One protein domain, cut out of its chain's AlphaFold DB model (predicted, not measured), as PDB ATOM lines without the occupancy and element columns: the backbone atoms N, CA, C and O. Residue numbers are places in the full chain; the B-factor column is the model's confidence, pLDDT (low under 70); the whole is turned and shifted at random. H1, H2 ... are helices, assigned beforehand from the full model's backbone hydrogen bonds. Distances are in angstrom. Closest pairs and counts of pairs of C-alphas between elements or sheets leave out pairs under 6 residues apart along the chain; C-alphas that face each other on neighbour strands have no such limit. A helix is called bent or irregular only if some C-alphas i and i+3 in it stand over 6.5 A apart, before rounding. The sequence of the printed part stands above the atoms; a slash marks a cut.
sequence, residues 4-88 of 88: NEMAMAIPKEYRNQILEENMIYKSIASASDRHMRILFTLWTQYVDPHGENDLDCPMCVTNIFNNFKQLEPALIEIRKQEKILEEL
ATOM      1  N   ASN A   4      36.602  31.203  34.582       94.44
ATOM      2  CA  ASN A   4      37.052  32.068  35.675       94.44
ATOM      3  C   ASN A   4      38.438  31.669  36.190       94.44
ATOM      4  O   ASN A   4      39.257  32.543  36.444       94.44
ATOM      5  N   GLU A   5      38.729  30.371  36.309       96.25
ATOM      6  CA  GLU A   5      40.064  29.898  36.706       96.25
ATOM      7  C   GLU A   5      41.126  30.281  35.669       96.25
ATOM      8  O   GLU A   5      42.201  30.742  36.041       96.25
ATOM      9  N   MET A   6      40.820  30.142  34.373       97.19
ATOM     10  CA  MET A   6      41.723  30.547  33.286       97.19
ATOM     11  C   MET A   6      41.965  32.054  33.285       97.19
ATOM     12  O   MET A   6      43.103  32.497  33.171       97.19
ATOM     13  N   ALA A   7      40.906  32.847  33.454       96.94
ATOM     14  CA  ALA A   7      41.021  34.293  33.528       96.94
ATOM     15  C   ALA A   7      41.861  34.700  34.745       96.94
ATOM     16  O   ALA A   7      42.791  35.487  34.607       96.94
ATOM     17  N   MET A   8      41.601  34.110  35.915       97.00
ATOM     18  CA  MET A   8      42.337  34.401  37.147       97.00
ATOM     19  C   MET A   8      43.811  33.986  37.106       97.00
ATOM     20  O   MET A   8      44.611  34.597  37.815       97.00
ATOM     21  N   ALA A   9      44.177  33.001  36.280       97.88
ATOM     22  CA  ALA A   9      45.565  32.582  36.101       97.88
ATOM     23  C   ALA A   9      46.431  33.667  35.436       97.88
ATOM     24  O   ALA A   9      47.616  33.779  35.740       97.88
ATOM     25  N   ILE A  10      45.841  34.501  34.572       98.19
ATOM     26  CA  ILE A  10      46.521  35.650  33.959       98.19
ATOM     27  C   ILE A  10      46.663  36.756  35.016       98.19
ATOM     28  O   ILE A  10      45.640  37.164  35.560       98.19
ATOM     29  N   PRO A  11      47.863  37.297  35.296       98.06
ATOM     30  CA  PRO A  11      48.044  38.373  36.276       98.06
ATOM     31  C   PRO A  11      47.162  39.606  36.022       98.06
ATOM     32  O   PRO A  11      46.847  39.942  34.876       98.06
ATOM     33  N   LYS A  12      46.764  40.296  37.100       97.00
ATOM     34  CA  LYS A  12      45.794  41.408  37.070       97.00
ATOM     35  C   LYS A  12      46.203  42.518  36.103       97.00
ATOM     36  O   LYS A  12      45.368  43.016  35.354       97.00
ATOM     37  N   GLU A  13      47.478  42.886  36.096       97.00
ATOM     38  CA  GLU A  13      48.045  43.894  35.206       97.00
ATOM     39  C   GLU A  13      47.821  43.548  33.728       97.00
ATOM     40  O   GLU A  13      47.392  44.404  32.957       97.00
ATOM     41  N   TYR A  14      47.996  42.281  33.347       98.31
ATOM     42  CA  TYR A  14      47.791  41.831  31.973       98.31
ATOM     43  C   TYR A  14      46.310  41.676  31.632       98.31
ATOM     44  O   TYR A  14      45.910  42.027  30.525       98.31
ATOM     45  N   ARG A  15      45.466  41.232  32.579       97.69
ATOM     46  CA  ARG A  15      44.002  41.248  32.393       97.69
ATOM     47  C   ARG A  15      43.500  42.658  32.094       97.69
ATOM     48  O   ARG A  15      42.729  42.848  31.155       97.69
ATOM     49  N   ASN A  16      43.961  43.643  32.865       96.81
ATOM     50  CA  ASN A  16      43.613  45.046  32.660       96.81
ATOM     51  C   ASN A  16      44.085  45.529  31.295       96.81
ATOM     52  O   ASN A  16      43.290  46.095  30.551       96.81
ATOM     53  N   GLN A  17      45.332  45.229  30.932       97.44
ATOM     54  CA  GLN A  17      45.890  45.618  29.643       97.44
ATOM     55  C   GLN A  17      45.092  45.042  28.461       97.44
ATOM     56  O   GLN A  17      44.787  45.769  27.515       97.44
ATOM     57  N   ILE A  18      44.696  43.761  28.526       97.88
ATOM     58  CA  ILE A  18      43.866  43.110  27.497       97.88
ATOM     59  C   ILE A  18      42.571  43.898  27.257       97.88
ATOM     60  O   ILE A  18      42.204  44.145  26.103       97.88
ATOM     61  N   LEU A  19      41.890  44.293  28.339       97.75
ATOM     62  CA  LEU A  19      40.610  45.003  28.284       97.75
ATOM     63  C   LEU A  19      40.772  46.474  27.873       97.75
ATOM     64  O   LEU A  19      40.032  46.953  27.018       97.75
ATOM     65  N   GLU A  20      41.739  47.189  28.448       96.81
ATOM     66  CA  GLU A  20      41.977  48.618  28.196       96.81
ATOM     67  C   GLU A  20      42.417  48.883  26.754       96.81
ATOM     68  O   GLU A  20      41.946  49.823  26.110       96.81
ATOM     69  N   GLU A  21      43.277  48.024  26.205       96.94
ATOM     70  CA  GLU A  21      43.716  48.143  24.816       96.94
ATOM     71  C   GLU A  21      42.709  47.546  23.822       96.94
ATOM     72  O   GLU A  21      42.850  47.755  22.611       96.94
ATOM     73  N   ASN A  22      41.663  46.866  24.306       96.12
ATOM     74  CA  ASN A  22      40.684  46.126  23.510       96.12
ATOM     75  C   ASN A  22      41.365  45.108  22.573       96.12
ATOM     76  O   ASN A  22      41.078  45.035  21.372       96.12
ATOM     77  N   MET A  23      42.336  44.362  23.117       97.94
ATOM     78  CA  MET A  23      43.223  43.497  22.332       97.94
ATOM     79  C   MET A  23      42.447  42.418  21.584       97.94
ATOM     80  O   MET A  23      42.724  42.174  20.414       97.94
ATOM     81  N   ILE A  24      41.451  41.803  22.226       96.75
ATOM     82  CA  ILE A  24      40.668  40.697  21.653       96.75
ATOM     83  C   ILE A  24      39.939  41.153  20.383       96.75
ATOM     84  O   ILE A  24      39.971  40.459  19.370       96.75
ATOM     85  N   TYR A  25      39.341  42.345  20.398       96.44
ATOM     86  CA  TYR A  25      38.638  42.893  19.238       96.44
ATOM     87  C   TYR A  25      39.587  43.400  18.143       96.44
ATOM     88  O   TYR A  25      39.280  43.300  16.957       96.44
ATOM     89  N   LYS A  26      40.739  43.962  18.531       96.69
ATOM     90  CA  LYS A  26      41.729  44.515  17.592       96.69
ATOM     91  C   LYS A  26      42.671  43.470  16.991       96.69
ATOM     92  O   LYS A  26      43.429  43.826  16.095       96.69
ATOM     93  N   SER A  27      42.672  42.241  17.499       95.69
ATOM     94  CA  SER A  27      43.525  41.163  16.990       95.69
ATOM     95  C   SER A  27      42.886  40.467  15.795       95.69
ATOM     96  O   SER A  27      41.668  40.293  15.720       95.69
ATOM     97  N   ILE A  28      43.737  39.956  14.915       95.44
ATOM     98  CA  ILE A  28      43.391  38.889  13.972       95.44
ATOM     99  C   ILE A  28      44.172  37.620  14.326       95.44
ATOM    100  O   ILE A  28      45.234  37.696  14.941       95.44
ATOM    101  N   ALA A  29      43.678  36.450  13.913       95.31
ATOM    102  CA  ALA A  29      44.356  35.168  14.123       95.31
ATOM    103  C   ALA A  29      45.582  35.019  13.197       95.31
ATOM    104  O   ALA A  29      45.578  34.232  12.254       95.31
ATOM    105  N   SER A  30      46.621  35.819  13.441       95.38
ATOM    106  CA  SER A  30      47.870  35.830  12.682       95.38
ATOM    107  C   SER A  30      49.072  35.973  13.609       95.38
ATOM    108  O   SER A  30      49.071  36.817  14.504       95.38
ATOM    109  N   ALA A  31      50.142  35.228  13.328       92.81
ATOM    110  CA  ALA A  31      51.431  35.370  14.007       92.81
ATOM    111  C   ALA A  31      52.066  36.760  13.807       92.81
ATOM    112  O   ALA A  31      52.885  37.195  14.615       92.81
ATOM    113  N   SER A  32      51.688  37.476  12.743       95.00
ATOM    114  CA  SER A  32      52.157  38.840  12.473       95.00
ATOM    115  C   SER A  32      51.388  39.921  13.237       95.00
ATOM    116  O   SER A  32      51.847  41.064  13.294       95.00
ATOM    117  N   ASP A  33      50.238  39.591  13.831       97.25
ATOM    118  CA  ASP A  33      49.434  40.551  14.581       97.25
ATOM    119  C   ASP A  33      50.036  40.794  15.970       97.25
ATOM    120  O   ASP A  33      50.278  39.870  16.751       97.25
ATOM    121  N   ARG A  34      50.301  42.064  16.292       96.94
ATOM    122  CA  ARG A  34      50.967  42.435  17.546       96.94
ATOM    123  C   ARG A  34      50.158  42.020  18.774       96.94
ATOM    124  O   ARG A  34      50.752  41.527  19.731       96.94
ATOM    125  N   HIS A  35      48.849  42.256  18.777       97.50
ATOM    126  CA  HIS A  35      48.008  41.926  19.922       97.50
ATOM    127  C   HIS A  35      47.874  40.409  20.057       97.50
ATOM    128  O   HIS A  35      48.024  39.885  21.156       97.50
ATOM    129  N   MET A  36      47.734  39.688  18.946       97.56
ATOM    130  CA  MET A  36      47.688  38.232  18.935       97.56
ATOM    131  C   MET A  36      48.964  37.610  19.506       97.56
ATOM    132  O   MET A  36      48.877  36.666  20.282       97.56
ATOM    133  N   ARG A  37      50.151  38.158  19.205       97.56
ATOM    134  CA  ARG A  37      51.416  37.697  19.811       97.56
ATOM    135  C   ARG A  37      51.438  37.869  21.329       97.56
ATOM    136  O   ARG A  37      51.939  36.994  22.034       97.56
ATOM    137  N   ILE A  38      50.901  38.982  21.833       97.94
ATOM    138  CA  ILE A  38      50.778  39.231  23.275       97.94
ATOM    139  C   ILE A  38      49.804  38.225  23.890       97.94
ATOM    140  O   ILE A  38      50.175  37.523  24.826       97.94
ATOM    141  N   LEU A  39      48.599  38.097  23.328       98.12
ATOM    142  CA  LEU A  39      47.586  37.144  23.780       98.12
ATOM    143  C   LEU A  39      48.141  35.712  23.799       98.12
ATOM    144  O   LEU A  39      48.021  35.016  24.803       98.12
ATOM    145  N   PHE A  40      48.828  35.302  22.734       98.19
ATOM    146  CA  PHE A  40      49.487  34.002  22.646       98.19
ATOM    147  C   PHE A  40      50.502  33.797  23.771       98.19
ATOM    148  O   PHE A  40      50.470  32.773  24.445       98.19
ATOM    149  N   THR A  41      51.361  34.791  24.012       97.88
ATOM    150  CA  THR A  41      52.379  34.735  25.070       97.88
ATOM    151  C   THR A  41      51.742  34.593  26.450       97.88
ATOM    152  O   THR A  41      52.176  33.774  27.250       97.88
ATOM    153  N   LEU A  42      50.681  35.353  26.730       98.12
ATOM    154  CA  LEU A  42      49.971  35.269  28.007       98.12
ATOM    155  C   LEU A  42      49.299  33.904  28.192       98.12
ATOM    156  O   LEU A  42      49.334  33.346  29.288       98.12
ATOM    157  N   TRP A  43      48.728  33.339  27.128       98.06
ATOM    158  CA  TRP A  43      48.132  32.006  27.173       98.06
ATOM    159  C   TRP A  43      49.165  30.935  27.517       98.06
ATOM    160  O   TRP A  43      48.972  30.179  28.467       98.06
ATOM    161  N   THR A  44      50.283  30.902  26.790       97.06
ATOM    162  CA  THR A  44      51.324  29.882  26.972       97.06
ATOM    163  C   THR A  44      52.188  30.096  28.206       97.06
ATOM    164  O   THR A  44      52.965  29.222  28.555       97.06
ATOM    165  N   GLN A  45      52.083  31.233  28.892       97.62
ATOM    166  CA  GLN A  45      52.775  31.443  30.165       97.62
ATOM    167  C   GLN A  45      51.891  31.141  31.373       97.62
ATOM    168  O   GLN A  45      52.380  30.595  32.360       97.62
ATOM    169  N   TYR A  46      50.605  31.496  31.308       97.94
ATOM    170  CA  TYR A  46      49.750  31.523  32.494       97.94
ATOM    171  C   TYR A  46      48.572  30.556  32.444       97.94
ATOM    172  O   TYR A  46      48.136  30.089  33.492       97.94
ATOM    173  N   VAL A  47      48.047  30.247  31.257       97.19
ATOM    174  CA  VAL A  47      46.849  29.403  31.123       97.19
ATOM    175  C   VAL A  47      47.221  27.965  30.780       97.19
ATOM    176  O   VAL A  47      46.686  27.036  31.379       97.19
ATOM    177  N   ASP A  48      48.144  27.783  29.839       96.12
ATOM    178  CA  ASP A  48      48.552  26.471  29.338       96.12
ATOM    179  C   ASP A  48      50.074  26.397  29.097       96.12
ATOM    180  O   ASP A  48      50.532  26.349  27.951       96.12
ATOM    181  N   PRO A  49      50.888  26.415  30.174       94.81
ATOM    182  CA  PRO A  49      52.351  26.444  30.083       94.81
ATOM    183  C   PRO A  49      52.999  25.145  29.608       94.81
ATOM    184  O   PRO A  49      54.194  25.113  29.319       94.81
ATOM    185  N   HIS A  50      52.228  24.064  29.547       93.88
ATOM    186  CA  HIS A  50      52.698  22.751  29.112       93.88
ATOM    187  C   HIS A  50      52.015  22.282  27.825       93.88
ATOM    188  O   HIS A  50      52.267  21.163  27.382       93.88
ATOM    189  N   GLY A  51      51.161  23.117  27.228       89.75
ATOM    190  CA  GLY A  51      50.520  22.821  25.959       89.75
ATOM    191  C   GLY A  51      51.486  22.931  24.788       89.75
ATOM    192  O   GLY A  51      52.368  23.792  24.756       89.75
ATOM    193  N   GLU A  52      51.281  22.083  23.784       87.75
ATOM    194  CA  GLU A  52      52.004  22.116  22.510       87.75
ATOM    195  C   GLU A  52      51.462  23.249  21.622       87.75
ATOM    196  O   GLU A  52      50.825  23.033  20.593       87.75
ATOM    197  N   ASN A  53      51.665  24.488  22.069       90.75
ATOM    198  CA  ASN A  53      51.237  25.690  21.370       90.75
ATOM    199  C   ASN A  53      52.419  26.284  20.595       90.75
ATOM    200  O   ASN A  53      53.417  26.690  21.188       90.75
ATOM    201  N   ASP A  54      52.271  26.398  19.277       92.31
ATOM    202  CA  ASP A  54      53.254  27.030  18.393       92.31
ATOM    203  C   ASP A  54      52.657  28.281  17.727       92.31
ATOM    204  O   ASP A  54      51.538  28.252  17.209       92.31
ATOM    205  N   LEU A  55      53.384  29.399  17.768       91.19
ATOM    206  CA  LEU A  55      52.956  30.656  17.154       91.19
ATOM    207  C   LEU A  55      52.996  30.569  15.619       91.19
ATOM    208  O   LEU A  55      52.213  31.246  14.956       91.19
ATOM    209  N   ASP A  56      53.847  29.707  15.057       92.81
ATOM    210  CA  ASP A  56      53.933  29.469  13.613       92.81
ATOM    211  C   ASP A  56      52.856  28.486  13.115       92.81
ATOM    212  O   ASP A  56      52.646  28.339  11.910       92.81
ATOM    213  N   CYS A  57      52.111  27.855  14.030       94.62
ATOM    214  CA  CYS A  57      50.980  26.979  13.739       94.62
ATOM    215  C   CYS A  57      49.674  27.799  13.606       94.62
ATOM    216  O   CYS A  57      49.110  28.242  14.613       94.62
ATOM    217  N   PRO A  58      49.090  27.953  12.394       94.44
ATOM    218  CA  PRO A  58      47.905  28.798  12.198       94.44
ATOM    219  C   PRO A  58      46.681  28.325  12.991       94.44
ATOM    220  O   PRO A  58      45.870  29.130  13.456       94.44
ATOM    221  N   MET A  59      46.552  27.006  13.169       95.88
ATOM    222  CA  MET A  59      45.480  26.408  13.962       95.88
ATOM    223  C   MET A  59      45.638  26.739  15.449       95.88
ATOM    224  O   MET A  59      44.661  27.091  16.101       95.88
ATOM    225  N   CYS A  60      46.863  26.701  15.967       96.00
ATOM    226  CA  CYS A  60      47.184  27.003  17.357       96.00
ATOM    227  C   CYS A  60      46.883  28.477  17.673       96.00
ATOM    228  O   CYS A  60      46.180  28.781  18.637       96.00
ATOM    229  N   VAL A  61      47.303  29.388  16.787       97.12
ATOM    230  CA  VAL A  61      46.971  30.821  16.865       97.12
ATOM    231  C   VAL A  61      45.457  31.041  16.843       97.12
ATOM    232  O   VAL A  61      44.925  31.776  17.676       97.12
ATOM    233  N   THR A  62      44.743  30.377  15.931       97.56
ATOM    234  CA  THR A  62      43.278  30.476  15.824       97.56
ATOM    235  C   THR A  62      42.574  29.965  17.081       97.56
ATOM    236  O   THR A  62      41.624  30.592  17.554       97.56
ATOM    237  N   ASN A  63      43.044  28.855  17.649       97.00
ATOM    238  CA  ASN A  63      42.480  28.279  18.865       97.00
ATOM    239  C   ASN A  63      42.646  29.230  20.046       97.00
ATOM    240  O   ASN A  63      41.660  29.548  20.707       97.00
ATOM    241  N   ILE A  64      43.850  29.761  20.268       97.44
ATOM    242  CA  ILE A  64      44.089  30.714  21.358       97.44
ATOM    243  C   ILE A  64      43.270  31.992  21.155       97.44
ATOM    244  O   ILE A  64      42.659  32.483  22.104       97.44
ATOM    245  N   PHE A  65      43.170  32.502  19.925       98.00
ATOM    246  CA  PHE A  65      42.321  33.658  19.632       98.00
ATOM    247  C   PHE A  65      40.855  33.412  20.016       98.00
ATOM    248  O   PHE A  65      40.226  34.236  20.685       98.00
ATOM    249  N   ASN A  66      40.311  32.254  19.638       97.88
ATOM    250  CA  ASN A  66      38.947  31.867  19.989       97.88
ATOM    251  C   ASN A  66      38.776  31.624  21.493       97.88
ATOM    252  O   ASN A  66      37.715  31.933  22.036       97.88
ATOM    253  N   ASN A  67      39.803  31.116  22.174       97.31
ATOM    254  CA  ASN A  67      39.786  30.962  23.622       97.31
ATOM    255  C   ASN A  67      39.697  32.324  24.314       97.31
ATOM    256  O   ASN A  67      38.864  32.490  25.197       97.31
ATOM    257  N   PHE A  68      40.463  33.327  23.873       98.06
ATOM    258  CA  PHE A  68      40.345  34.681  24.420       98.06
ATOM    259  C   PHE A  68      38.963  35.291  24.196       98.06
ATOM    260  O   PHE A  68      38.418  35.886  25.121       98.06
ATOM    261  N   LYS A  69      38.343  35.084  23.027       97.69
ATOM    262  CA  LYS A  69      36.949  35.508  22.799       97.69
ATOM    263  C   LYS A  69      35.969  34.879  23.788       97.69
ATOM    264  O   LYS A  69      35.044  35.539  24.241       97.69
ATOM    265  N   GLN A  70      36.170  33.610  24.137       96.94
ATOM    266  CA  GLN A  70      35.352  32.932  25.147       96.94
ATOM    267  C   GLN A  70      35.682  33.393  26.574       96.94
ATOM    268  O   GLN A  70      34.812  33.370  27.441       96.94
ATOM    269  N   LEU A  71      36.924  33.816  26.815       96.62
ATOM    270  CA  LEU A  71      37.412  34.284  28.110       96.62
ATOM    271  C   LEU A  71      37.000  35.730  28.422       96.62
ATOM    272  O   LEU A  71      36.935  36.112  29.588       96.62
ATOM    273  N   GLU A  72      36.702  36.532  27.396       96.81
ATOM    274  CA  GLU A  72      36.377  37.958  27.512       96.81
ATOM    275  C   GLU A  72      35.290  38.273  28.558       96.81
ATOM    276  O   GLU A  72      35.537  39.135  29.409       96.81
ATOM    277  N   PRO A  73      34.135  37.574  28.609       97.19
ATOM    278  CA  PRO A  73      33.117  37.857  29.619       97.19
ATOM    279  C   PRO A  73      33.622  37.653  31.055       97.19
ATOM    280  O   PRO A  73      33.279  38.436  31.941       97.19
ATOM    281  N   ALA A  74      34.467  36.640  31.282       97.75
ATOM    282  CA  ALA A  74      35.056  36.368  32.593       97.75
ATOM    283  C   ALA A  74      36.068  37.451  32.994       97.75
ATOM    284  O   ALA A  74      36.044  37.921  34.130       97.75
ATOM    285  N   LEU A  75      36.908  37.906  32.056       97.88
ATOM    286  CA  LEU A  75      37.843  39.017  32.287       97.88
ATOM    287  C   LEU A  75      37.101  40.299  32.693       97.88
ATOM    288  O   LEU A  75      37.498  40.970  33.647       97.88
ATOM    289  N   ILE A  76      36.004  40.618  31.998       97.44
ATOM    290  CA  ILE A  76      35.167  41.787  32.297       97.44
ATOM    291  C   ILE A  76      34.550  41.675  33.694       97.44
ATOM    292  O   ILE A  76      34.554  42.651  34.445       97.44
ATOM    293  N   GLU A  77      34.009  40.509  34.042       97.12
ATOM    294  CA  GLU A  77      33.360  40.295  35.335       97.12
ATOM    295  C   GLU A  77      34.351  40.409  36.499       97.12
ATOM    296  O   GLU A  77      34.092  41.139  37.456       97.12
ATOM    297  N   ILE A  78      35.532  39.796  36.376       96.69
ATOM    298  CA  ILE A  78      36.612  39.928  37.363       96.69
ATOM    299  C   ILE A  78      36.994  41.400  37.544       96.69
ATOM    300  O   ILE A  78      37.060  41.887  38.672       96.69
ATOM    301  N   ARG A  79      37.176  42.152  36.449       95.94
ATOM    302  CA  ARG A  79      37.527  43.576  36.537       95.94
ATOM    303  C   ARG A  79      36.445  44.401  37.237       95.94
ATOM    304  O   ARG A  79      36.780  45.323  37.978       95.94
ATOM    305  N   LYS A  80      35.162  44.100  37.016       95.50
ATOM    306  CA  LYS A  80      34.052  44.769  37.718       95.50
ATOM    307  C   LYS A  80      34.102  44.503  39.221       95.50
ATOM    308  O   LYS A  80      34.000  45.447  39.996       95.50
ATOM    309  N   GLN A  81      34.296  43.248  39.617       93.81
ATOM    310  CA  GLN A  81      34.390  42.856  41.027       93.81
ATOM    311  C   GLN A  81      35.586  43.515  41.720       93.81
ATOM    312  O   GLN A  81      35.448  44.041  42.821       93.81
ATOM    313  N   GLU A  82      36.743  43.556  41.053       93.12
ATOM    314  CA  GLU A  82      37.938  44.228  41.570       93.12
ATOM    315  C   GLU A  82      37.729  45.738  41.746       93.12
ATOM    316  O   GLU A  82      38.161  46.282  42.756       93.12
ATOM    317  N   LYS A  83      37.041  46.414  40.812       90.81
ATOM    318  CA  LYS A  83      36.720  47.846  40.953       90.81
ATOM    319  C   LYS A  83      35.799  48.118  42.139       90.81
ATOM    320  O   LYS A  83      36.053  49.046  42.892       90.81
ATOM    321  N   ILE A  84      34.771  47.289  42.329       92.00
ATOM    322  CA  ILE A  84      33.876  47.407  43.490       92.00
ATOM    323  C   ILE A  84      34.672  47.264  44.792       92.00
ATOM    324  O   ILE A  84      34.444  48.017  45.728       92.00
ATOM    325  N   LEU A  85      35.614  46.318  44.850       89.50
ATOM    326  CA  LEU A  85      36.450  46.108  46.034       89.50
ATOM    327  C   LEU A  85      37.424  47.269  46.292       89.50
ATOM    328  O   LEU A  85      37.697  47.569  47.446       89.50
ATOM    329  N   GLU A  86      37.954  47.901  45.243       88.19
ATOM    330  CA  GLU A  86      38.837  49.075  45.346       88.19
ATOM    331  C   GLU A  86      38.105  50.343  45.822       88.19
ATOM    332  O   GLU A  86      38.746  51.261  46.329       88.19
ATOM    333  N   GLU A  87      36.783  50.408  45.641       81.75
ATOM    334  CA  GLU A  87      35.930  51.543  46.024       81.75
ATOM    335  C   GLU A  87      35.364  51.438  47.458       81.75
ATOM    336  O   GLU A  87      34.709  52.378  47.919       81.75
ATOM    337  N   LEU A  88      35.612  50.322  48.158       61.50
ATOM    338  CA  LEU A  88      35.233  50.076  49.561       61.50
ATOM    339  C   LEU A  88      36.354  50.454  50.537       61.50
ATOM    340  O   LEU A  88      36.010  50.996  51.613       61.50
TER     341      LEU A  88
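AT A GLANCE: This is residues 4 to 88 of the 88 residues of an uncharacterized protein of Taibaiella lutea (UniProt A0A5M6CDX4). One long helix, H5, bent near its middle, makes the longest axis of the domain, and four shorter helices pack on the inner side of its bend: H4 crosses the first arm, H5a, with small H3 beside them, while H1 and H2 pack on the beginning of the second arm, H5b. The end of H5b sticks out, with residues 83 to 88 free of the rest. The printed part has 85 residues with five named helices, H1 to H5 in order along the chain, and no named strand; the class is all helix. It is compact, with a radius of gyration of the C-alphas of 13.0 A, though elongated in outline, with spans of 45 by 26 by 18 A.

IN THESE COORDINATES: H1, residues 4 to 9, begins with C-alpha 4 at (37.052, 32.068, 35.675). H2 is residues 12 to 20, 12.1 A long, and H3 is residues 23 to 26. H4, residues 34 to 47, is 19.3 A from first to last C-alpha, beginning at (50.967, 42.435, 17.546); it is neither bent nor irregular, but only just: C-alphas 44 and 47 are 6.1 A apart. H5, residues 58 to 86, was assigned as one helix by its hydrogen bonds but is bent, with C-alphas 70 and 73 7.0 A apart. Its arms are H5a, residues 58 to 70, 18.5 A, and H5b, residues 73 to 86, 20.1 A, ending with C-alpha 86 at (38.837, 49.075, 45.346).

HOW THE PARTS SIT: H5 is the hub, touching four other helices, and its arms stand at a steep tilt of 47 degrees. H1 touches H5b at residues 74 to 78 alone, closest at the C-alphas of Asn 4 and Ala 74, 5.7 A; they are about perpendicular at 72 degrees, only just beyond steep. H2 touches H5b at residues 75 to 79 alone, closest at the C-alphas of Arg 15 and Leu 75, 6.6 A, at a steep tilt of 65 degrees, opposite ways. H3 only just touches H5a, with 3 pairs of C-alphas within 8 A, the closest those of Ile 24 and Lys 69, 6.5 A. H4 touches H5a, about perpendicular at 77 degrees, with the C-alphas of Phe 40 and Ile 64 closest, 6.5 A. H4 and H5b are apart. In H1, H2, H4, H5a and H5b every O i to N i+4 pair is within hydrogen-bond range; H3 is too short for such a pair.

THE WHOLE: The C-alphas farthest apart, those of Asp 56 and Leu 88, are 45.5 A apart. The printed part has no cut, and no link is long. The mean pLDDT of the printed part is 95.4; residue 88, the chain's last, is under 70.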